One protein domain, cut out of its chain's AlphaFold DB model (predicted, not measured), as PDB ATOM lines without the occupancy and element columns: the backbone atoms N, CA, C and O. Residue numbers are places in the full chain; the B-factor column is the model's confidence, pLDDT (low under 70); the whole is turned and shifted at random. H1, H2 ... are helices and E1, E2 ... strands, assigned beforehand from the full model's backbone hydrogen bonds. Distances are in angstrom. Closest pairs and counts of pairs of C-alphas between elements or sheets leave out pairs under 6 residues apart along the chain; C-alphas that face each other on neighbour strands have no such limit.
ATOM      1  N   ASP A   7     229.577 260.581 167.090       85.81
ATOM      2  CA  ASP A   7     230.929 261.080 167.325       85.81
ATOM      3  C   ASP A   7     231.165 261.453 168.798       85.81
ATOM      4  O   ASP A   7     232.142 260.993 169.387       85.81
ATOM      5  N   ILE A   8     230.237 262.179 169.428       84.69
ATOM      6  CA  ILE A   8     230.304 262.519 170.861       84.69
ATOM      7  C   ILE A   8     230.193 261.252 171.723       84.69
ATOM      8  O   ILE A   8     230.966 261.076 172.663       84.69
ATOM      9  N   ALA A   9     229.292 260.327 171.377       84.25
ATOM     10  CA  ALA A   9     229.155 259.053 172.089       84.25
ATOM     11  C   ALA A   9     230.428 258.180 171.994       84.25
ATOM     12  O   ALA A   9     230.838 257.568 172.982       84.25
ATOM     13  N   LEU A  10     231.087 258.155 170.828       89.31
ATOM     14  CA  LEU A  10     232.371 257.473 170.636       89.31
ATOM     15  C   LEU A  10     233.509 258.147 171.413       89.31
ATOM     16  O   LEU A  10     234.345 257.449 171.987       89.31
ATOM     17  N   GLU A  11     233.540 259.480 171.477       91.69
ATOM     18  CA  GLU A  11     234.543 260.211 172.258       91.69
ATOM     19  C   GLU A  11     234.358 259.996 173.769       91.69
ATOM     20  O   GLU A  11     235.349 259.805 174.475       91.69
ATOM     21  N   ILE A  12     233.118 259.914 174.263       89.44
ATOM     22  CA  ILE A  12     232.817 259.562 175.661       89.44
ATOM     23  C   ILE A  12     233.320 258.157 176.004       89.44
ATOM     24  O   ILE A  12     234.006 257.997 177.011       89.44
ATOM     25  N   GLU A  13     233.055 257.144 175.174       92.00
ATOM     26  CA  GLU A  13     233.581 255.793 175.419       92.00
ATOM     27  C   GLU A  13     235.113 255.722 175.271       92.00
ATOM     28  O   GLU A  13     235.772 254.987 176.008       92.00
ATOM     29  N   ARG A  14     235.728 256.549 174.412       95.00
ATOM     30  CA  ARG A  14     237.196 256.664 174.313       95.00
ATOM     31  C   ARG A  14     237.813 257.298 175.568       95.00
ATOM     32  O   ARG A  14     238.834 256.815 176.058       95.00
ATOM     33  N   ILE A  15     237.189 258.347 176.104       94.00
ATOM     34  CA  ILE A  15     237.564 259.001 177.368       94.00
ATOM     35  C   ILE A  15     237.385 258.028 178.544       94.00
ATOM     36  O   ILE A  15     238.311 257.833 179.330       94.00
ATOM     37  N   ARG A  16     236.239 257.344 178.618       92.81
ATOM     38  CA  ARG A  16     235.939 256.297 179.606       92.81
ATOM     39  C   ARG A  16     236.954 255.154 179.557       92.81
ATOM     40  O   ARG A  16     237.398 254.699 180.606       92.81
ATOM     41  N   GLY A  17     237.353 254.722 178.361       90.75
ATOM     42  CA  GLY A  17     238.375 253.697 178.149       90.75
ATOM     43  C   GLY A  17     239.745 254.093 178.704       90.75
ATOM     44  O   GLY A  17     240.364 253.284 179.391       90.75
ATOM     45  N   LYS A  18     240.178 255.344 178.480       94.94
ATOM     46  CA  LYS A  18     241.401 255.928 179.068       94.94
ATOM     47  C   LYS A  18     241.311 256.005 180.599       94.94
ATOM     48  O   LYS A  18     242.164 255.488 181.309       94.94
ATOM     49  N   ILE A  19     240.238 256.593 181.124       92.69
ATOM     50  CA  ILE A  19     240.020 256.711 182.575       92.69
ATOM     51  C   ILE A  19     240.023 255.334 183.249       92.69
ATOM     52  O   ILE A  19     240.610 255.149 184.316       92.69
ATOM     53  N   LEU A  20     239.393 254.342 182.616       90.00
ATOM     54  CA  LEU A  20     239.422 252.978 183.109       90.00
ATOM     55  C   LEU A  20     240.795 252.334 182.940       90.00
ATOM     56  O   LEU A  20     241.182 251.645 183.871       90.00
ATOM     57  N   SER A  21     241.561 252.530 181.856       91.06
ATOM     58  CA  SER A  21     242.898 251.914 181.730       91.06
ATOM     59  C   SER A  21     243.808 252.276 182.897       91.06
ATOM     60  O   SER A  21     244.458 251.382 183.450       91.06
ATOM     61  N   ASP A  22     243.739 253.539 183.320       90.69
ATOM     62  CA  ASP A  22     244.637 254.171 184.286       90.69
ATOM     63  C   ASP A  22     244.307 253.790 185.749       90.69
ATOM     64  O   ASP A  22     245.139 253.938 186.646       90.69
ATOM     65  N   LYS A  23     243.119 253.217 186.008       87.75
ATOM     66  CA  LYS A  23     242.722 252.694 187.330       87.75
ATOM     67  C   LYS A  23     243.227 251.256 187.568       87.75
ATOM     68  O   LYS A  23     243.265 250.406 186.673       87.75
ATOM     69  N   SER A  24     243.574 250.945 188.821       90.75
ATOM     70  CA  SER A  24     243.962 249.589 189.263       90.75
ATOM     71  C   SER A  24     242.800 248.586 189.149       90.75
ATOM     72  O   SER A  24     241.666 248.985 188.912       90.75
ATOM     73  N   ILE A  25     243.028 247.279 189.349       76.44
ATOM     74  CA  ILE A  25     241.943 246.269 189.294       76.44
ATOM     75  C   ILE A  25     240.834 246.572 190.320       76.44
ATOM     76  O   ILE A  25     239.653 246.544 189.977       76.44
ATOM     77  N   PHE A  26     241.198 246.951 191.550       68.44
ATOM     78  CA  PHE A  26     240.228 247.400 192.554       68.44
ATOM     79  C   PHE A  26     239.592 248.750 192.196       68.44
ATOM     80  O   PHE A  26     238.400 248.928 192.426       68.44
ATOM     81  N   GLY A  27     240.340 249.670 191.575       78.62
ATOM     82  CA  GLY A  27     239.792 250.924 191.051       78.62
ATOM     83  C   GLY A  27     238.753 250.697 189.946       78.62
ATOM     84  O   GLY A  27     237.693 251.304 189.983       78.62
ATOM     85  N   LYS A  28     239.010 249.764 189.021       80.75
ATOM     86  CA  LYS A  28     238.081 249.311 187.971       80.75
ATOM     87  C   LYS A  28     236.825 248.680 188.568       80.75
ATOM     88  O   LYS A  28     235.725 249.013 188.148       80.75
ATOM     89  N   PHE A  29     236.972 247.818 189.577       68.12
ATOM     90  CA  PHE A  29     235.828 247.224 190.271       68.12
ATOM     91  C   PHE A  29     234.984 248.282 190.999       68.12
ATOM     92  O   PHE A  29     233.768 248.318 190.829       68.12
ATOM     93  N   ARG A  30     235.619 249.200 191.741       70.06
ATOM     94  CA  ARG A  30     234.932 250.319 192.404       70.06
ATOM     95  C   ARG A  30     234.207 251.214 191.401       70.06
ATOM     96  O   ARG A  30     233.048 251.525 191.614       70.06
ATOM     97  N   ALA A  31     234.856 251.548 190.291       74.94
ATOM     98  CA  ALA A  31     234.304 252.339 189.196       74.94
ATOM     99  C   ALA A  31     233.091 251.676 188.503       74.94
ATOM    100  O   ALA A  31     232.206 252.371 188.017       74.94
ATOM    101  N   VAL A  32     233.020 250.339 188.475       71.31
ATOM    102  CA  VAL A  32     231.835 249.596 188.004       71.31
ATOM    103  C   VAL A  32     230.689 249.637 189.025       71.31
ATOM    104  O   VAL A  32     229.532 249.708 188.623       71.31
ATOM    105  N   MET A  33     230.995 249.620 190.327       66.38
ATOM    106  CA  MET A  33     229.992 249.729 191.399       66.38
ATOM    107  C   MET A  33     229.490 251.172 191.606       66.38
ATOM    108  O   MET A  33     228.324 251.367 191.932       66.38
ATOM    109  N   ASN A  34     230.359 252.163 191.386       76.12
ATOM    110  CA  ASN A  34     230.132 253.595 191.579       76.12
ATOM    111  C   ASN A  34     230.342 254.345 190.241       76.12
ATOM    112  O   ASN A  34     231.394 254.967 190.048       76.12
ATOM    113  N   PRO A  35     229.388 254.308 189.291       75.50
ATOM    114  CA  PRO A  35     229.563 254.931 187.973       75.50
ATOM    115  C   PRO A  35     229.787 256.453 188.036       75.50
ATOM    116  O   PRO A  35     230.468 257.006 187.171       75.50
ATOM    117  N   GLU A  36     229.288 257.118 189.083       76.31
ATOM    118  CA  GLU A  36     229.513 258.539 189.393       76.31
ATOM    119  C   GLU A  36     231.007 258.913 189.481       76.31
ATOM    120  O   GLU A  36     231.414 259.977 189.009       76.31
ATOM    121  N   GLU A  37     231.842 258.016 190.025       78.12
ATOM    122  CA  GLU A  37     233.287 258.226 190.211       78.12
ATOM    123  C   GLU A  37     234.014 258.294 188.853       78.12
ATOM    124  O   GLU A  37     234.974 259.045 188.704       78.12
ATOM    125  N   ILE A  38     233.520 257.577 187.830       85.31
ATOM    126  CA  ILE A  38     233.986 257.730 186.439       85.31
ATOM    127  C   ILE A  38     233.362 258.967 185.789       85.31
ATOM    128  O   ILE A  38     234.025 259.678 185.037       85.31
ATOM    129  N   ALA A  39     232.075 259.212 186.036       82.06
ATOM    130  CA  ALA A  39     231.313 260.243 185.345       82.06
ATOM    131  C   ALA A  39     231.898 261.646 185.525       82.06
ATOM    132  O   ALA A  39     231.999 262.397 184.555       82.06
ATOM    133  N   TYR A  40     232.322 261.976 186.746       81.81
ATOM    134  CA  TYR A  40     232.966 263.254 187.031       81.81
ATOM    135  C   TYR A  40     234.287 263.412 186.260       81.81
ATOM    136  O   TYR A  40     234.546 264.462 185.678       81.81
ATOM    137  N   GLU A  41     235.093 262.351 186.184       91.06
ATOM    138  CA  GLU A  41     236.352 262.336 185.431       91.06
ATOM    139  C   GLU A  41     236.113 262.437 183.908       91.06
ATOM    140  O   GLU A  41     236.825 263.174 183.223       91.06
ATOM    141  N   ILE A  42     235.066 261.785 183.378       90.94
ATOM    142  CA  ILE A  42     234.638 261.913 181.971       90.94
ATOM    143  C   ILE A  42     234.224 263.355 181.667       90.94
ATOM    144  O   ILE A  42     234.662 263.922 180.667       90.94
ATOM    145  N   ALA A  43     233.400 263.962 182.521       84.25
ATOM    146  CA  ALA A  43     232.897 265.315 182.317       84.25
ATOM    147  C   ALA A  43     234.001 266.383 182.411       84.25
ATOM    148  O   ALA A  43     233.983 267.343 181.641       84.25
ATOM    149  N   GLN A  44     234.992 266.198 183.290       87.19
ATOM    150  CA  GLN A  44     236.183 267.053 183.329       87.19
ATOM    151  C   GLN A  44     237.011 266.925 182.042       87.19
ATOM    152  O   GLN A  44     237.411 267.939 181.476       87.19
ATOM    153  N   GLU A  45     237.210 265.716 181.507       92.38
ATOM    154  CA  GLU A  45     237.939 265.539 180.242       92.38
ATOM    155  C   GLU A  45     237.156 266.079 179.026       92.38
ATOM    156  O   GLU A  45     237.756 266.650 178.115       92.38
ATOM    157  N   LEU A  46     235.818 265.987 179.015       90.31
ATOM    158  CA  LEU A  46     234.965 266.669 178.027       90.31
ATOM    159  C   LEU A  46     235.098 268.199 178.119       90.31
ATOM    160  O   LEU A  46     235.262 268.866 177.096       90.31
ATOM    161  N   LYS A  47     235.104 268.763 179.333       89.56
ATOM    162  CA  LYS A  47     235.337 270.198 179.564       89.56
ATOM    163  C   LYS A  47     236.731 270.635 179.099       89.56
ATOM    164  O   LYS A  47     236.840 271.627 178.383       89.56
ATOM    165  N   ASN A  48     237.774 269.850 179.383       92.50
ATOM    166  CA  ASN A  48     239.140 270.062 178.872       92.50
ATOM    167  C   ASN A  48     239.217 270.067 177.330       92.50
ATOM    168  O   ASN A  48     240.189 270.556 176.758       92.50
ATOM    169  N   LYS A  49     238.202 269.516 176.654       93.38
ATOM    170  CA  LYS A  49     238.062 269.455 175.191       93.38
ATOM    171  C   LYS A  49     237.144 270.533 174.606       93.38
ATOM    172  O   LYS A  49     236.938 270.539 173.397       93.38
ATOM    173  N   GLY A  50     236.604 271.432 175.433       92.44
ATOM    174  CA  GLY A  50     235.653 272.470 175.018       92.44
ATOM    175  C   GLY A  50     234.217 271.973 174.810       92.44
ATOM    176  O   GLY A  50     233.399 272.706 174.264       92.44
ATOM    177  N   LEU A  51     233.894 270.750 175.242       92.94
ATOM    178  CA  LEU A  51     232.584 270.108 175.074       92.94
ATOM    179  C   LEU A  51     231.714 270.295 176.333       92.94
ATOM    180  O   LEU A  51     231.274 269.331 176.962       92.94
ATOM    181  N   GLU A  52     231.528 271.548 176.764       86.19
ATOM    182  CA  GLU A  52     230.890 271.867 178.054       86.19
ATOM    183  C   GLU A  52     229.385 271.551 178.091       86.19
ATOM    184  O   GLU A  52     228.897 271.001 179.081       86.19
ATOM    185  N   GLU A  53     228.642 271.830 177.015       82.25
ATOM    186  CA  GLU A  53     227.217 271.475 176.938       82.25
ATOM    187  C   GLU A  53     227.015 269.954 176.822       82.25
ATOM    188  O   GLU A  53     226.020 269.420 177.307       82.25
ATOM    189  N   GLU A  54     227.968 269.220 176.254       85.56
ATOM    190  CA  GLU A  54     227.945 267.756 176.178       85.56
ATOM    191  C   GLU A  54     228.241 267.126 177.539       85.56
ATOM    192  O   GLU A  54     227.550 266.186 177.931       85.56
ATOM    193  N   ALA A  55     229.193 267.679 178.299       81.62
ATOM    194  CA  ALA A  55     229.447 267.292 179.686       81.62
ATOM    195  C   ALA A  55     228.207 267.510 180.575       81.62
ATOM    196  O   ALA A  55     227.847 266.653 181.382       81.62
ATOM    197  N   LYS A  56     227.501 268.627 180.376       81.75
ATOM    198  CA  LYS A  56     226.246 268.973 181.059       81.75
ATOM    199  C   LYS A  56     225.096 268.020 180.694       81.75
ATOM    200  O   LYS A  56     224.465 267.475 181.596       81.75
ATOM    201  N   LYS A  57     224.880 267.730 179.403       81.31
ATOM    202  CA  LYS A  57     223.907 266.716 178.929       81.31
ATOM    203  C   LYS A  57     224.234 265.313 179.459       81.31
ATOM    204  O   LYS A  57     223.330 264.540 179.769       81.31
ATOM    205  N   TYR A  58     225.521 264.978 179.565       80.62
ATOM    206  CA  TYR A  58     225.992 263.707 180.113       80.62
ATOM    207  C   TYR A  58     225.680 263.581 181.613       80.62
ATOM    208  O   TYR A  58     225.127 262.560 182.022       80.62
ATOM    209  N   PHE A  59     225.923 264.628 182.412       78.12
ATOM    210  CA  PHE A  59     225.506 264.665 183.820       78.12
ATOM    211  C   PHE A  59     223.986 264.567 183.989       78.12
ATOM    212  O   PHE A  59     223.534 263.733 184.767       78.12
ATOM    213  N   GLN A  60     223.196 265.335 183.229       75.25
ATOM    214  CA  GLN A  60     221.727 265.268 183.291       75.25
ATOM    215  C   GLN A  60     221.209 263.846 183.029       75.25
ATOM    216  O   GLN A  60     220.358 263.349 183.757       75.25
ATOM    217  N   LYS A  61     221.779 263.141 182.043       76.19
ATOM    218  CA  LYS A  61     221.417 261.745 181.753       76.19
ATOM    219  C   LYS A  61     221.849 260.752 182.839       76.19
ATOM    220  O   LYS A  61     221.207 259.720 183.009       76.19
ATOM    221  N   LEU A  62     222.910 261.039 183.586       72.50
ATOM    222  CA  LEU A  62     223.286 260.227 184.745       72.50
ATOM    223  C   LEU A  62     222.386 260.497 185.949       72.50
ATOM    224  O   LEU A  62     222.015 259.552 186.635       72.50
ATOM    225  N   GLU A  63     221.977 261.746 186.161       71.19
ATOM    226  CA  GLU A  63     220.986 262.117 187.173       71.19
ATOM    227  C   GLU A  63     219.618 261.477 186.873       71.19
ATOM    228  O   GLU A  63     218.990 260.937 187.780       71.19
ATOM    229  N   GLU A  64     219.186 261.431 185.608       71.38
ATOM    230  CA  GLU A  64     218.031 260.629 185.168       71.38
ATOM    231  C   GLU A  64     218.197 259.145 185.541       71.38
ATOM    232  O   GLU A  64     217.331 258.576 186.205       71.38
ATOM    233  N   MET A  65     219.318 258.520 185.156       68.69
ATOM    234  CA  MET A  65     219.575 257.092 185.396       68.69
ATOM    235  C   MET A  65     219.705 256.737 186.884       68.69
ATOM    236  O   MET A  65     219.289 255.653 187.289       68.69
ATOM    237  N   GLU A  66     220.257 257.627 187.708       71.25
ATOM    238  CA  GLU A  66     220.356 257.435 189.156       71.25
ATOM    239  C   GLU A  66     218.993 257.629 189.834       71.25
ATOM    240  O   GLU A  66     218.607 256.815 190.671       71.25
ATOM    241  N   ASN A  67     218.189 258.611 189.409       65.38
ATOM    242  CA  ASN A  67     216.800 258.737 189.866       65.38
ATOM    243  C   ASN A  67     215.950 257.516 189.466       65.38
ATOM    244  O   ASN A  67     215.139 257.046 190.268       65.38
ATOM    245  N   GLU A  68     216.153 256.950 188.271       64.62
ATOM    246  CA  GLU A  68     215.553 255.666 187.891       64.62
ATOM    247  C   GLU A  68     216.068 254.516 188.765       64.62
ATOM    248  O   GLU A  68     215.254 253.734 189.258       64.62
ATOM    249  N   ARG A  69     217.378 254.417 189.034       72.69
ATOM    250  CA  ARG A  69     217.947 253.377 189.911       72.69
ATOM    251  C   ARG A  69     217.375 253.450 191.325       72.69
ATOM    252  O   ARG A  69     216.935 252.428 191.845       72.69
ATOM    253  N   LEU A  70     217.323 254.639 191.923       66.19
ATOM    254  CA  LEU A  70     216.750 254.879 193.250       66.19
ATOM    255  C   LEU A  70     215.248 254.579 193.284       66.19
ATOM    256  O   LEU A  70     214.750 254.032 194.272       66.19
ATOM    257  N   ARG A  71     214.520 254.873 192.199       69.00
ATOM    258  CA  ARG A  71     213.121 254.464 192.038       69.00
ATOM    259  C   ARG A  71     212.990 252.942 191.982       69.00
ATOM    260  O   ARG A  71     212.222 252.395 192.764       69.00
ATOM    261  N   TYR A  72     213.751 252.253 191.133       61.78
ATOM    262  CA  TYR A  72     213.724 250.789 191.047       61.78
ATOM    263  C   TYR A  72     214.152 250.118 192.358       61.78
ATOM    264  O   TYR A  72     213.556 249.113 192.736       61.78
ATOM    265  N   GLU A  73     215.122 250.667 193.091       68.88
ATOM    266  CA  GLU A  73     215.523 250.158 194.408       68.88
ATOM    267  C   GLU A  73     214.409 250.347 195.449       68.88
ATOM    268  O   GLU A  73     214.105 249.422 196.206       68.88
ATOM    269  N   LYS A  74     213.740 251.506 195.450       67.38
ATOM    270  CA  LYS A  74     212.584 251.791 196.314       67.38
ATOM    271  C   LYS A  74     211.383 250.899 195.986       67.38
ATOM    272  O   LYS A  74     210.785 250.340 196.905       67.38
ATOM    273  N   ASP A  75     211.066 250.727 194.707       60.59
ATOM    274  CA  ASP A  75     209.952 249.902 194.234       60.59
ATOM    275  C   ASP A  75     210.241 248.404 194.479       60.59
ATOM    276  O   ASP A  75     209.371 247.679 194.965       60.59
ATOM    277  N   TYR A  76     211.485 247.944 194.276       68.38
ATOM    278  CA  TYR A  76     211.933 246.594 194.648       68.38
ATOM    279  C   TYR A  76     211.887 246.363 196.163       68.38
ATOM    280  O   TYR A  76     211.444 245.304 196.612       68.38
ATOM    281  N   LYS A  77     212.305 247.347 196.971       72.00
ATOM    282  CA  LYS A  77     212.219 247.280 198.436       72.00
ATOM    283  C   LYS A  77     210.766 247.189 198.903       72.00
ATOM    284  O   LYS A  77     210.459 246.304 199.697       72.00
ATOM    285  N   LEU A  78     209.873 248.020 198.365       71.25
ATOM    286  CA  LEU A  78     208.440 247.994 198.674       71.25
ATOM    287  C   LEU A  78     207.795 246.659 198.264       71.25
ATOM    288  O   LEU A  78     207.078 246.047 199.056       71.25
ATOM    289  N   TRP A  79     208.100 246.163 197.061       81.44
ATOM    290  CA  TRP A  79     207.656 244.849 196.585       81.44
ATOM    291  C   TRP A  79     208.151 243.717 197.492       81.44
ATOM    292  O   TRP A  79     207.390 242.811 197.828       81.44
ATOM    293  N   LYS A  80     209.408 243.788 197.941       78.94
ATOM    294  CA  LYS A  80     210.015 242.820 198.860       78.94
ATOM    295  C   LYS A  80     209.381 242.874 200.249       78.94
ATOM    296  O   LYS A  80     209.103 241.822 200.813       78.94
ATOM    297  N   GLU A  81     209.108 244.056 200.790       78.75
ATOM    298  CA  GLU A  81     208.414 244.224 202.074       78.75
ATOM    299  C   GLU A  81     206.984 243.658 202.004       78.75
ATOM    300  O   GLU A  81     206.614 242.833 202.841       78.75
ATOM    301  N   TYR A  82     206.229 243.966 200.942       85.06
ATOM    302  CA  TYR A  82     204.906 243.382 200.678       85.06
ATOM    303  C   TYR A  82     204.946 241.848 200.534       85.06
ATOM    304  O   TYR A  82     204.162 241.136 201.164       85.06
ATOM    305  N   ARG A  83     205.893 241.319 199.748       88.06
ATOM    306  CA  ARG A  83     206.126 239.876 199.551       88.06
ATOM    307  C   ARG A  83     206.429 239.168 200.875       88.06
ATOM    308  O   ARG A  83     205.871 238.106 201.143       88.06
ATOM    309  N   MET A  84     207.262 239.763 201.727       88.06
ATOM    310  CA  MET A  84     207.623 239.193 203.029       88.06
ATOM    311  C   MET A  84     206.475 239.269 204.048       88.06
ATOM    312  O   MET A  84     206.306 238.339 204.834       88.06
ATOM    313  N   GLU A  85     205.633 240.305 204.011       87.81
ATOM    314  CA  GLU A  85     204.431 240.387 204.855       87.81
ATOM    315  C   GLU A  85     203.333 239.405 204.381       87.81
ATOM    316  O   GLU A  85     202.704 238.743 205.208       87.81
ATOM    317  N   LYS A  86     203.166 239.188 203.062       89.81
ATOM    318  CA  LYS A  86     202.310 238.111 202.505       89.81
ATOM    319  C   LYS A  86     202.766 236.733 203.009       89.81
ATOM    320  O   LYS A  86     201.953 235.970 203.530       89.81
ATOM    321  N   LEU A  87     204.068 236.441 202.928       94.69
ATOM    322  CA  LEU A  87     204.682 235.211 203.447       94.69
ATOM    323  C   LEU A  87     204.467 235.036 204.960       94.69
ATOM    324  O   LEU A  87     204.091 233.962 205.427       94.69
ATOM    325  N   LYS A  88     204.672 236.101 205.736       92.50
ATOM    326  CA  LYS A  88     204.450 236.130 207.187       92.50
ATOM    327  C   LYS A  88     202.997 235.812 207.547       92.50
ATOM    328  O   LYS A  88     202.779 235.040 208.474       92.50
ATOM    329  N   ASN A  89     202.026 236.337 206.800       91.50
ATOM    330  CA  ASN A  89     200.602 236.065 207.019       91.50
ATOM    331  C   ASN A  89     200.224 234.604 206.711       91.50
ATOM    332  O   ASN A  89     199.510 233.991 207.504       91.50
ATOM    333  N   ILE A  90     200.768 234.017 205.638       91.75
ATOM    334  CA  ILE A  90     200.622 232.579 205.326       91.75
ATOM    335  C   ILE A  90     201.192 231.715 206.464       91.75
ATOM    336  O   ILE A  90     200.559 230.768 206.923       91.75
ATOM    337  N   LEU A  91     202.384 232.052 206.964       92.94
ATOM    338  CA  LEU A  91     203.003 231.314 208.067       92.94
ATOM    339  C   LEU A  91     202.231 231.491 209.386       92.94
ATOM    340  O   LEU A  91     202.105 230.533 210.149       92.94
ATOM    341  N   LEU A  92     201.699 232.686 209.662       90.69
ATOM    342  CA  LEU A  92     200.901 232.970 210.857       90.69
ATOM    343  C   LEU A  92     199.563 232.220 210.874       90.69
ATOM    344  O   LEU A  92     199.172 231.755 211.947       90.69
ATOM    345  N   SER A  93     198.883 232.065 209.732       89.50
ATOM    346  CA  SER A  93     197.615 231.323 209.673       89.50
ATOM    347  C   SER A  93     197.821 229.849 210.039       89.50
ATOM    348  O   SER A  93     197.190 229.368 210.982       89.50
ATOM    349  N   GLU A  94     198.796 229.167 209.431       90.81
ATOM    350  CA  GLU A  94     199.183 227.796 209.804       90.81
ATOM    351  C   GLU A  94     199.639 227.690 211.267       90.81
ATOM    352  O   GLU A  94     199.214 226.796 212.002       90.81
ATOM    353  N   LEU A  95     200.474 228.626 211.734       90.00
ATOM    354  CA  LEU A  95     200.948 228.651 213.121       90.00
ATOM    355  C   LEU A  95     199.824 228.881 214.138       90.00
ATOM    356  O   LEU A  95     199.989 228.489 215.296       90.00
ATOM    357  N   SER A  96     198.700 229.491 213.758       87.69
ATOM    358  CA  SER A  96     197.557 229.674 214.655       87.69
ATOM    359  C   SER A  96     196.906 228.327 215.002       87.69
ATOM    360  O   SER A  96     196.797 227.989 216.185       87.69
ATOM    361  N   GLU A  97     196.629 227.501 213.991       89.06
ATOM    362  CA  GLU A  97     195.966 226.197 214.118       89.06
ATOM    363  C   GLU A  97     196.915 225.070 214.558       89.06
ATOM    364  O   GLU A  97     196.495 224.128 215.232       89.06
ATOM    365  N   ALA A  98     198.209 225.178 214.237       88.75
ATOM    366  CA  ALA A  98     199.188 224.125 214.492       88.75
ATOM    367  C   ALA A  98     199.300 223.717 215.976       88.75
ATOM    368  O   ALA A  98     199.404 224.561 216.874       88.75
ATOM    369  N   LYS A  99     199.370 222.411 216.244       92.06
ATOM    370  CA  LYS A  99     199.580 221.840 217.588       92.06
ATOM    371  C   LYS A  99     201.071 221.630 217.864       92.06
ATOM    372  O   LYS A  99     201.867 221.466 216.943       92.06
ATOM    373  N   LEU A 100     201.468 221.644 219.138       91.25
ATOM    374  CA  LEU A 100     202.859 221.434 219.561       91.25
ATOM    375  C   LEU A 100     202.942 220.230 220.506       91.25
ATOM    376  O   LEU A 100     202.667 220.350 221.699       91.25
ATOM    377  N   GLU A 101     203.351 219.079 219.980       91.44
ATOM    378  CA  GLU A 101     203.382 217.810 220.709       91.44
ATOM    379  C   GLU A 101     204.820 217.315 220.882       91.44
ATOM    380  O   GLU A 101     205.553 217.115 219.916       91.44
ATOM    381  N   LYS A 102     205.257 217.136 222.137       84.50
ATOM    382  CA  LYS A 102     206.592 216.602 222.495       84.50
ATOM    383  C   LYS A 102     207.763 217.262 221.725       84.50
ATOM    384  O   LYS A 102     208.757 216.613 221.414       84.50
ATOM    385  N   ARG A 103     207.664 218.577 221.473       79.88
ATOM    386  CA  ARG A 103     208.599 219.433 220.695       79.88
ATOM    387  C   ARG A 103     208.593 219.248 219.164       79.88
ATOM    388  O   ARG A 103     209.359 219.947 218.503       79.88
ATOM    389  N   LYS A 104     207.737 218.395 218.591       84.06
ATOM    390  CA  LYS A 104     207.343 218.487 217.174       84.06
ATOM    391  C   LYS A 104     206.197 219.489 217.025       84.06
ATOM    392  O   LYS A 104     205.407 219.659 217.954       84.06
ATOM    393  N   ILE A 105     206.106 220.133 215.866       89.44
ATOM    394  CA  ILE A 105     204.894 220.841 215.450       89.44
ATOM    395  C   ILE A 105     204.047 219.896 214.588       89.44
ATOM    396  O   ILE A 105     204.584 219.043 213.890       89.44
ATOM    397  N   ILE A 106     202.729 220.024 214.679       89.69
ATOM    398  CA  ILE A 106     201.763 219.385 213.787       89.69
ATOM    399  C   ILE A 106     200.989 220.535 213.148       89.69
ATOM    400  O   ILE A 106     200.184 221.184 213.817       89.69
ATOM    401  N   LEU A 107     201.319 220.840 211.896       89.31
ATOM    402  CA  LEU A 107     200.663 221.864 211.078       89.31
ATOM    403  C   LEU A 107     199.255 221.407 210.643       89.31
ATOM    404  O   LEU A 107     198.908 220.236 210.815       89.31
ATOM    405  N   ARG A 108     198.442 222.318 210.086       86.88
ATOM    406  CA  ARG A 108     197.114 221.973 209.542       86.88
ATOM    407  C   ARG A 108     197.255 221.227 208.213       86.88
ATOM    408  O   ARG A 108     196.566 220.236 207.991       86.88
ATOM    409  N   ARG A 109     198.157 221.703 207.353       87.81
ATOM    410  CA  ARG A 109     198.632 221.030 206.132       87.81
ATOM    411  C   ARG A 109     200.023 220.449 206.372       87.81
ATOM    412  O   ARG A 109     200.754 220.966 207.213       87.81
ATOM    413  N   SER A 110     200.430 219.404 205.653       88.38
ATOM    414  CA  SER A 110     201.844 218.994 205.687       88.38
ATOM    415  C   SER A 110     202.747 220.135 205.192       88.38
ATOM    416  O   SER A 110     202.307 220.992 204.423       88.38
ATOM    417  N   TYR A 111     204.016 220.171 205.621       86.56
ATOM    418  CA  TYR A 111     204.949 221.188 205.112       86.56
ATOM    419  C   TYR A 111     205.113 221.073 203.591       86.56
ATOM    420  O   TYR A 111     205.263 222.073 202.906       86.56
ATOM    421  N   GLU A 112     205.039 219.851 203.077       90.31
ATOM    422  CA  GLU A 112     205.099 219.501 201.667       90.31
ATOM    423  C   GLU A 112     203.929 220.131 200.883       90.31
ATOM    424  O   GLU A 112     204.171 220.869 199.931       90.31
ATOM    425  N   GLU A 113     202.680 219.953 201.333       88.19
ATOM    426  CA  GLU A 113     201.507 220.613 200.729       88.19
ATOM    427  C   GLU A 113     201.546 222.139 200.863       88.19
ATOM    428  O   GLU A 113     201.163 222.848 199.935       88.19
ATOM    429  N   LEU A 114     201.988 222.647 202.017       88.94
ATOM    430  CA  LEU A 114     202.140 224.081 202.271       88.94
ATOM    431  C   LEU A 114     203.213 224.689 201.353       88.94
ATOM    432  O   LEU A 114     203.060 225.808 200.862       88.94
ATOM    433  N   LYS A 115     204.291 223.942 201.087       90.38
ATOM    434  CA  LYS A 115     205.359 224.333 200.167       90.38
ATOM    435  C   LYS A 115     204.887 224.347 198.720       90.38
ATOM    436  O   LYS A 115     205.237 225.267 197.994       90.38
ATOM    437  N   GLU A 116     204.097 223.362 198.312       90.81
ATOM    438  CA  GLU A 116     203.546 223.283 196.959       90.81
ATOM    439  C   GLU A 116     202.517 224.397 196.691       90.81
ATOM    440  O   GLU A 116     202.607 225.087 195.675       90.81
ATOM    441  N   LYS A 117     201.570 224.607 197.616       89.75
ATOM    442  CA  LYS A 117     200.390 225.464 197.399       89.75
ATOM    443  C   LYS A 117     200.572 226.931 197.794       89.75
ATOM    444  O   LYS A 117     199.984 227.789 197.143       89.75
ATOM    445  N   ASP A 118     201.337 227.229 198.846       92.31
ATOM    446  CA  ASP A 118     201.364 228.573 199.451       92.31
ATOM    447  C   ASP A 118     202.773 229.180 199.535       92.31
ATOM    448  O   ASP A 118     202.905 230.406 199.538       92.31
ATOM    449  N   LEU A 119     203.827 228.356 199.628       91.81
ATOM    450  CA  LEU A 119     205.215 228.825 199.769       91.81
ATOM    451  C   LEU A 119     206.073 228.653 198.500       91.81
ATOM    452  O   LEU A 119     207.252 228.999 198.528       91.81
ATOM    453  N   SER A 120     205.510 228.158 197.397       91.25
ATOM    454  CA  SER A 120     206.225 227.860 196.145       91.25
ATOM    455  C   SER A 120     206.807 229.102 195.456       91.25
ATOM    456  O   SER A 120     207.865 229.017 194.834       91.25
ATOM    457  N   ASP A 121     206.194 230.273 195.661       91.38
ATOM    458  CA  ASP A 121     206.705 231.590 195.240       91.38
ATOM    459  C   ASP A 121     208.016 232.013 195.946       91.38
ATOM    460  O   ASP A 121     208.657 232.982 195.513       91.38
ATOM    461  N   TYR A 122     208.400 231.377 197.063       93.12
ATOM    462  CA  TYR A 122     209.409 231.890 198.003       93.12
ATOM    463  C   TYR A 122     210.606 230.957 198.189       93.12
ATOM    464  O   TYR A 122     210.497 229.734 198.263       93.12
ATOM    465  N   THR A 123     211.782 231.558 198.347       91.88
ATOM    466  CA  THR A 123     213.013 230.817 198.629       91.88
ATOM    467  C   THR A 123     213.054 230.314 200.081       91.88
ATOM    468  O   THR A 123     212.527 230.971 200.987       91.88
ATOM    469  N   PRO A 124     213.752 229.197 200.365       91.06
ATOM    470  CA  PRO A 124     213.941 228.715 201.734       91.06
ATOM    471  C   PRO A 124     214.566 229.756 202.676       91.06
ATOM    472  O   PRO A 124     214.209 229.809 203.853       91.06
ATOM    473  N   ASP A 125     215.447 230.627 202.177       87.44
ATOM    474  CA  ASP A 125     216.049 231.694 202.982       87.44
ATOM    475  C   ASP A 125     215.066 232.835 203.309       87.44
ATOM    476  O   ASP A 125     215.107 233.348 204.428       87.44
ATOM    477  N   GLU A 126     214.124 233.184 202.421       91.31
ATOM    478  CA  GLU A 126     213.012 234.105 202.739       91.31
ATOM    479  C   GLU A 126     212.083 233.515 203.812       91.31
ATOM    480  O   GLU A 126     211.712 234.203 204.769       91.31
ATOM    481  N   ILE A 127     211.762 232.219 203.714       93.75
ATOM    482  CA  ILE A 127     210.941 231.496 204.700       93.75
ATOM    483  C   ILE A 127     211.645 231.482 206.069       93.75
ATOM    484  O   ILE A 127     211.056 231.855 207.088       93.75
ATOM    485  N   ILE A 128     212.935 231.134 206.112       93.19
ATOM    486  CA  ILE A 128     213.728 231.114 207.350       93.19
ATOM    487  C   ILE A 128     213.995 232.524 207.903       93.19
ATOM    488  O   ILE A 128     214.054 232.690 209.126       93.19
ATOM    489  N   TYR A 129     214.129 233.555 207.063       93.00
ATOM    490  CA  TYR A 129     214.205 234.951 207.508       93.00
ATOM    491  C   TYR A 129     212.891 235.386 208.171       93.00
ATOM    492  O   TYR A 129     212.908 235.876 209.302       93.00
ATOM    493  N   THR A 130     211.752 235.129 207.525       93.75
ATOM    494  CA  THR A 130     210.424 235.464 208.060       93.75
ATOM    495  C   THR A 130     210.165 234.760 209.392       93.75
ATOM    496  O   THR A 130     209.755 235.399 210.359       93.75
ATOM    497  N   LEU A 131     210.523 233.477 209.512       93.94
ATOM    498  CA  LEU A 131     210.410 232.735 210.773       93.94
ATOM    499  C   LEU A 131     211.362 233.245 211.869       93.94
ATOM    500  O   LEU A 131     211.001 233.203 213.043       93.94
ATOM    501  N   LYS A 132     212.550 233.774 211.535       94.00
ATOM    502  CA  LYS A 132     213.413 234.477 212.511       94.00
ATOM    503  C   LYS A 132     212.800 235.804 212.972       94.00
ATOM    504  O   LYS A 132     212.984 236.156 214.134       94.00
ATOM    505  N   SER A 133     212.099 236.523 212.093       91.12
ATOM    506  CA  SER A 133     211.370 237.747 212.452       91.12
ATOM    507  C   SER A 133     210.209 237.420 213.400       91.12
ATOM    508  O   SER A 133     210.135 237.955 214.506       91.12
ATOM    509  N   LEU A 134     209.393 236.421 213.049       91.75
ATOM    510  CA  LEU A 134     208.313 235.921 213.901       91.75
ATOM    511  C   LEU A 134     208.817 235.398 215.261       91.75
ATOM    512  O   LEU A 134     208.197 235.692 216.276       91.75
ATOM    513  N   GLU A 135     209.969 234.714 215.340       93.88
ATOM    514  CA  GLU A 135     210.555 234.240 216.617       93.88
ATOM    515  C   GLU A 135     210.964 235.389 217.573       93.88
ATOM    516  O   GLU A 135     211.185 235.149 218.767       93.88
ATOM    517  N   LYS A 136     211.055 236.631 217.072       90.75
ATOM    518  CA  LYS A 136     211.200 237.853 217.883       90.75
ATOM    519  C   LYS A 136     209.863 238.521 218.224       90.75
ATOM    520  O   LYS A 136     209.788 239.173 219.255       90.75
ATOM    521  N   GLN A 137     208.848 238.395 217.366       87.25
ATOM    522  CA  GLN A 137     207.569 239.111 217.487       87.25
ATOM    523  C   GLN A 137     206.496 238.369 218.301       87.25
ATOM    524  O   GLN A 137     205.551 239.007 218.757       87.25
ATOM    525  N   VAL A 138     206.599 237.044 218.479       84.75
ATOM    526  CA  VAL A 138     205.614 236.260 219.252       84.75
ATOM    527  C   VAL A 138     206.216 235.637 220.511       84.75
ATOM    528  O   VAL A 138     207.310 235.073 220.477       84.75
ATOM    529  N   ASN A 139     205.455 235.671 221.610       86.19
ATOM    530  CA  ASN A 139     205.877 235.210 222.938       86.19
ATOM    531  C   ASN A 139     205.285 233.828 223.308       86.19
ATOM    532  O   ASN A 139     204.591 233.177 222.515       86.19
ATOM    533  N   GLY A 140     205.611 233.338 224.510       90.19
ATOM    534  CA  GLY A 140     204.986 232.170 225.143       90.19
ATOM    535  C   GLY A 140     204.929 230.894 224.285       90.19
ATOM    536  O   GLY A 140     205.934 230.416 223.748       90.19
ATOM    537  N   LYS A 141     203.729 230.304 224.176       85.31
ATOM    538  CA  LYS A 141     203.480 229.072 223.399       85.31
ATOM    539  C   LYS A 141     203.719 229.267 221.895       85.31
ATOM    540  O   LYS A 141     204.259 228.366 221.254       85.31
ATOM    541  N   ASN A 142     203.401 230.438 221.340       86.19
ATOM    542  CA  ASN A 142     203.548 230.703 219.905       86.19
ATOM    543  C   ASN A 142     205.022 230.806 219.494       86.19
ATOM    544  O   ASN A 142     205.403 230.251 218.464       86.19
ATOM    545  N   ARG A 143     205.889 231.365 220.351       91.44
ATOM    546  CA  ARG A 143     207.352 231.342 220.144       91.44
ATOM    547  C   ARG A 143     207.890 229.917 220.026       91.44
ATOM    548  O   ARG A 143     208.733 229.627 219.179       91.44
ATOM    549  N   LYS A 144     207.355 229.004 220.847       92.12
ATOM    550  CA  LYS A 144     207.695 227.573 220.830       92.12
ATOM    551  C   LYS A 144     207.184 226.879 219.551       92.12
ATOM    552  O   LYS A 144     207.917 226.048 219.020       92.12
ATOM    553  N   LYS A 145     206.019 227.269 218.998       93.00
ATOM    554  CA  LYS A 145     205.555 226.828 217.661       93.00
ATOM    555  C   LYS A 145     206.496 227.299 216.541       93.00
ATOM    556  O   LYS A 145     207.029 226.463 215.819       93.00
ATOM    557  N   VAL A 146     206.766 228.608 216.436       91.69
ATOM    558  CA  VAL A 146     207.645 229.191 215.394       91.69
ATOM    559  C   VAL A 146     209.020 228.521 215.392       91.69
ATOM    560  O   VAL A 146     209.520 228.117 214.343       91.69
ATOM    561  N   LYS A 147     209.619 228.348 216.576       94.31
ATOM    562  CA  LYS A 147     210.939 227.725 216.740       94.31
ATOM    563  C   LYS A 147     210.958 226.241 216.343       94.31
ATOM    564  O   LYS A 147     211.982 225.767 215.854       94.31
ATOM    565  N   ALA A 148     209.850 225.518 216.528       92.19
ATOM    566  CA  ALA A 148     209.703 224.141 216.061       92.19
ATOM    567  C   ALA A 148     209.562 224.077 214.529       92.19
ATOM    568  O   ALA A 148     210.336 223.365 213.893       92.19
ATOM    569  N   LEU A 149     208.669 224.884 213.940       92.12
ATOM    570  CA  LEU A 149     208.464 224.970 212.487       92.12
ATOM    571  C   LEU A 149     209.756 225.327 211.744       92.12
ATOM    572  O   LEU A 149     210.181 224.619 210.837       92.12
ATOM    573  N   LYS A 150     210.439 226.381 212.195       94.75
ATOM    574  CA  LYS A 150     211.751 226.796 211.686       94.75
ATOM    575  C   LYS A 150     212.766 225.652 211.695       94.75
ATOM    576  O   LYS A 150     213.484 225.479 210.718       94.75
ATOM    577  N   LYS A 151     212.823 224.859 212.773       92.75
ATOM    578  CA  LYS A 151     213.747 223.722 212.879       92.75
ATOM    579  C   LYS A 151     213.368 222.567 211.944       92.75
ATOM    580  O   LYS A 151     214.265 221.890 211.448       92.75
ATOM    581  N   GLU A 152     212.079 222.333 211.710       89.50
ATOM    582  CA  GLU A 152     211.619 221.336 210.737       89.50
ATOM    583  C   GLU A 152     211.983 221.748 209.306       89.50
ATOM    584  O   GLU A 152     212.555 220.947 208.572       89.50
ATOM    585  N   ILE A 153     211.765 223.014 208.944       89.19
ATOM    586  CA  ILE A 153     212.106 223.553 207.618       89.19
ATOM    587  C   ILE A 153     213.626 223.573 207.401       89.19
ATOM    588  O   ILE A 153     214.095 223.113 206.365       89.19
ATOM    589  N   GLU A 154     214.427 223.999 208.388       89.88
ATOM    590  CA  GLU A 154     215.898 223.914 208.300       89.88
ATOM    591  C   GLU A 154     216.409 222.472 208.109       89.88
ATOM    592  O   GLU A 154     217.487 222.286 207.540       89.88
ATOM    593  N   ALA A 155     215.657 221.463 208.566       88.88
ATOM    594  CA  ALA A 155     215.979 220.051 208.371       88.88
ATOM    595  C   ALA A 155     215.513 219.512 207.006       88.88
ATOM    596  O   ALA A 155     216.290 218.828 206.342       88.88
ATOM    597  N   LYS A 156     214.284 219.829 206.575       88.94
ATOM    598  CA  LYS A 156     213.704 219.363 205.300       88.94
ATOM    599  C   LYS A 156     214.354 220.014 204.075       88.94
ATOM    600  O   LYS A 156     214.677 219.319 203.122       88.94
ATOM    601  N   GLU A 157     214.656 221.310 204.140       86.75
ATOM    602  CA  GLU A 157     215.320 222.056 203.055       86.75
ATOM    603  C   GLU A 157     216.850 221.856 203.016       86.75
ATOM    604  O   GLU A 157     217.555 222.517 202.252       86.75
ATOM    605  N   GLY A 158     217.407 220.981 203.863       83.75
ATOM    606  CA  GLY A 158     218.839 220.669 203.868       83.75
ATOM    607  C   GLY A 158     219.753 221.863 204.183       83.75
ATOM    608  O   GLY A 158     220.914 221.874 203.761       83.75
ATOM    609  N   ILE A 159     219.267 222.874 204.922       76.56
ATOM    610  CA  ILE A 159     219.991 224.125 205.235       76.56
ATOM    611  C   ILE A 159     221.016 223.875 206.354       76.56
ATOM    612  O   ILE A 159     220.928 224.378 207.484       76.56
ATOM    613  N   SER A 160     222.011 223.050 206.023       57.59
ATOM    614  CA  SER A 160     223.049 222.596 206.939       57.59
ATOM    615  C   SER A 160     223.885 223.762 207.475       57.59
ATOM    616  O   SER A 160     224.000 224.835 206.870       57.59
ATOM    617  N   LYS A 161     224.542 223.534 208.620       58.47
ATOM    618  CA  LYS A 161     225.465 224.508 209.227       58.47
ATOM    619  C   LYS A 161     226.592 224.947 208.274       58.47
ATOM    620  O   LYS A 161     227.161 226.012 208.480       58.47
ATOM    621  N   HIS A 162     226.897 224.167 207.234       49.50
ATOM    622  CA  HIS A 162     228.016 224.418 206.327       49.50
ATOM    623  C   HIS A 162     227.741 225.563 205.333       49.50
ATOM    624  O   HIS A 162     228.594 226.431 205.166       49.50
ATOM    625  N   LYS A 163     226.523 225.669 204.767       55.81
ATOM    626  CA  LYS A 163     226.141 226.831 203.928       55.81
ATOM    627  C   LYS A 163     226.136 228.141 204.729       55.81
ATOM    628  O   LYS A 163     226.604 229.164 204.239       55.81
ATOM    629  N   LYS A 164     225.688 228.089 205.990       55.22
ATOM    630  CA  LYS A 164     225.754 229.229 206.926       55.22
ATOM    631  C   LYS A 164     227.200 229.668 207.202       55.22
ATOM    632  O   LYS A 164     227.438 230.862 207.342       55.22
ATOM    633  N   LEU A 165     228.156 228.734 207.227       45.31
ATOM    634  CA  LEU A 165     229.578 229.038 207.396       45.31
ATOM    635  C   LEU A 165     230.173 229.748 206.167       45.31
ATOM    636  O   LEU A 165     230.903 230.716 206.335       45.31
TER     637      LEU A 165
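Overview. This is residues 7 to 165 of the 1020 residues of an uncharacterized protein of Aciduliprofundum boonei (strain DSM 19572 / T469) (UniProt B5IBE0). What does the model look like? One very long straight helix, H4, makes the bar of an extended bracket: a small head of H1, H2 and H3 hangs at its first end, and a second head of H6 and H7, with the short hairpin E1 and E2 and with H5, hangs at its other end. The stretch of H4 from 67 to 79 stands free between the heads, and residues 160 to 165, with H8, stick out as a tail. What is it made of? The 159 printed residues hold eight named helices and two named strands in the order H1 H2 H3 H4 E1 E2 H5 H6 H7 H8, mostly helix, with E1 and E2 an antiparallel sheet. How large is its outline? It is an extended rod of 78 by 30 by 28 A, with a radius of gyration of the C-alphas of 25.6 A.

Along the chain. Where is the sheet? E1 is residues 99 to 101 and E2 residues 104 to 106. Where is the longest helix? H4, residues 52 to 97, runs 67.9 A from C-alpha 52 at (230.890, 271.867, 178.054) to C-alpha 97 at (195.966, 226.197, 214.118). Where are the other helices? H1 is residues 7 to 22, 22.9 A long, H2 is 25 to 33 and H3 is 35 to 48, 20.1 A. H5 is 111 to 117, H6 is 124 to 137, 19.9 A, H7 is 140 to 156, 25.2 A, and H8 is 161 to 165, ending at C-alpha 165 at (229.578, 229.038, 207.396).

Arrangement. How do the strands pair, and what is near them? E1 and E2 form an antiparallel hairpin at 148 degrees, with N 99 and O 106 2.8 A apart, within hydrogen-bond range. The closest C-alphas of E2 and H7 are those of Ile 105 and Ala 148, 5.9 A apart. How do H6 and H7 stand to each other and to H4? They form a helical hairpin that touches at a shallow tilt of 14 degrees, opposite ways, closest at the C-alphas of Glu 135 and Arg 143, 5.6 A. H4, the hub, touches H6 with its residues 84 to 88 alone, closest at the C-alphas of Lys 88 and Thr 130, 6.1 A, and only just touches H7, with 3 pairs of C-alphas within 8 A, the closest those of Leu 95 and Lys 145, 6.7 A. What is at the other end? H3 and H4 form a helical hairpin, touching through residues 52 to 62 of H4 alone at 8 degrees, a shallow tilt, closest at the C-alphas of Ala 43 and Ala 55, 4.8 A; H1 touches H3 at a steep tilt of 64 degrees, closest at the C-alphas of Ile 15 and Ile 42, 6.2 A, while H2 is close to H1 and to H3 but not clearly touching, closest at the C-alphas of Ala 31 and Glu 37 of H3, 6.1 A. How are the helix backbones? Each O i to N i+4 pair is within hydrogen-bond range in H1, H2, H5 and H8, against 9 of 10 in H3, 41 of 42 in H4, 9 of 10 in H6 and 12 of 13 in H7.

Size, cuts and confidence. How far does it reach? The two C-alphas farthest apart are those of Gly 50 and Lys 102, 78.9 A. Is there a cut or a long link? The printed part has no cut and no long link; the link from H5 to H6 is short, and the others are tight. Where is confidence low? The mean pLDDT of the printed part is 84.1, and the residues under 70 include 70 to 76 and 160 to 165.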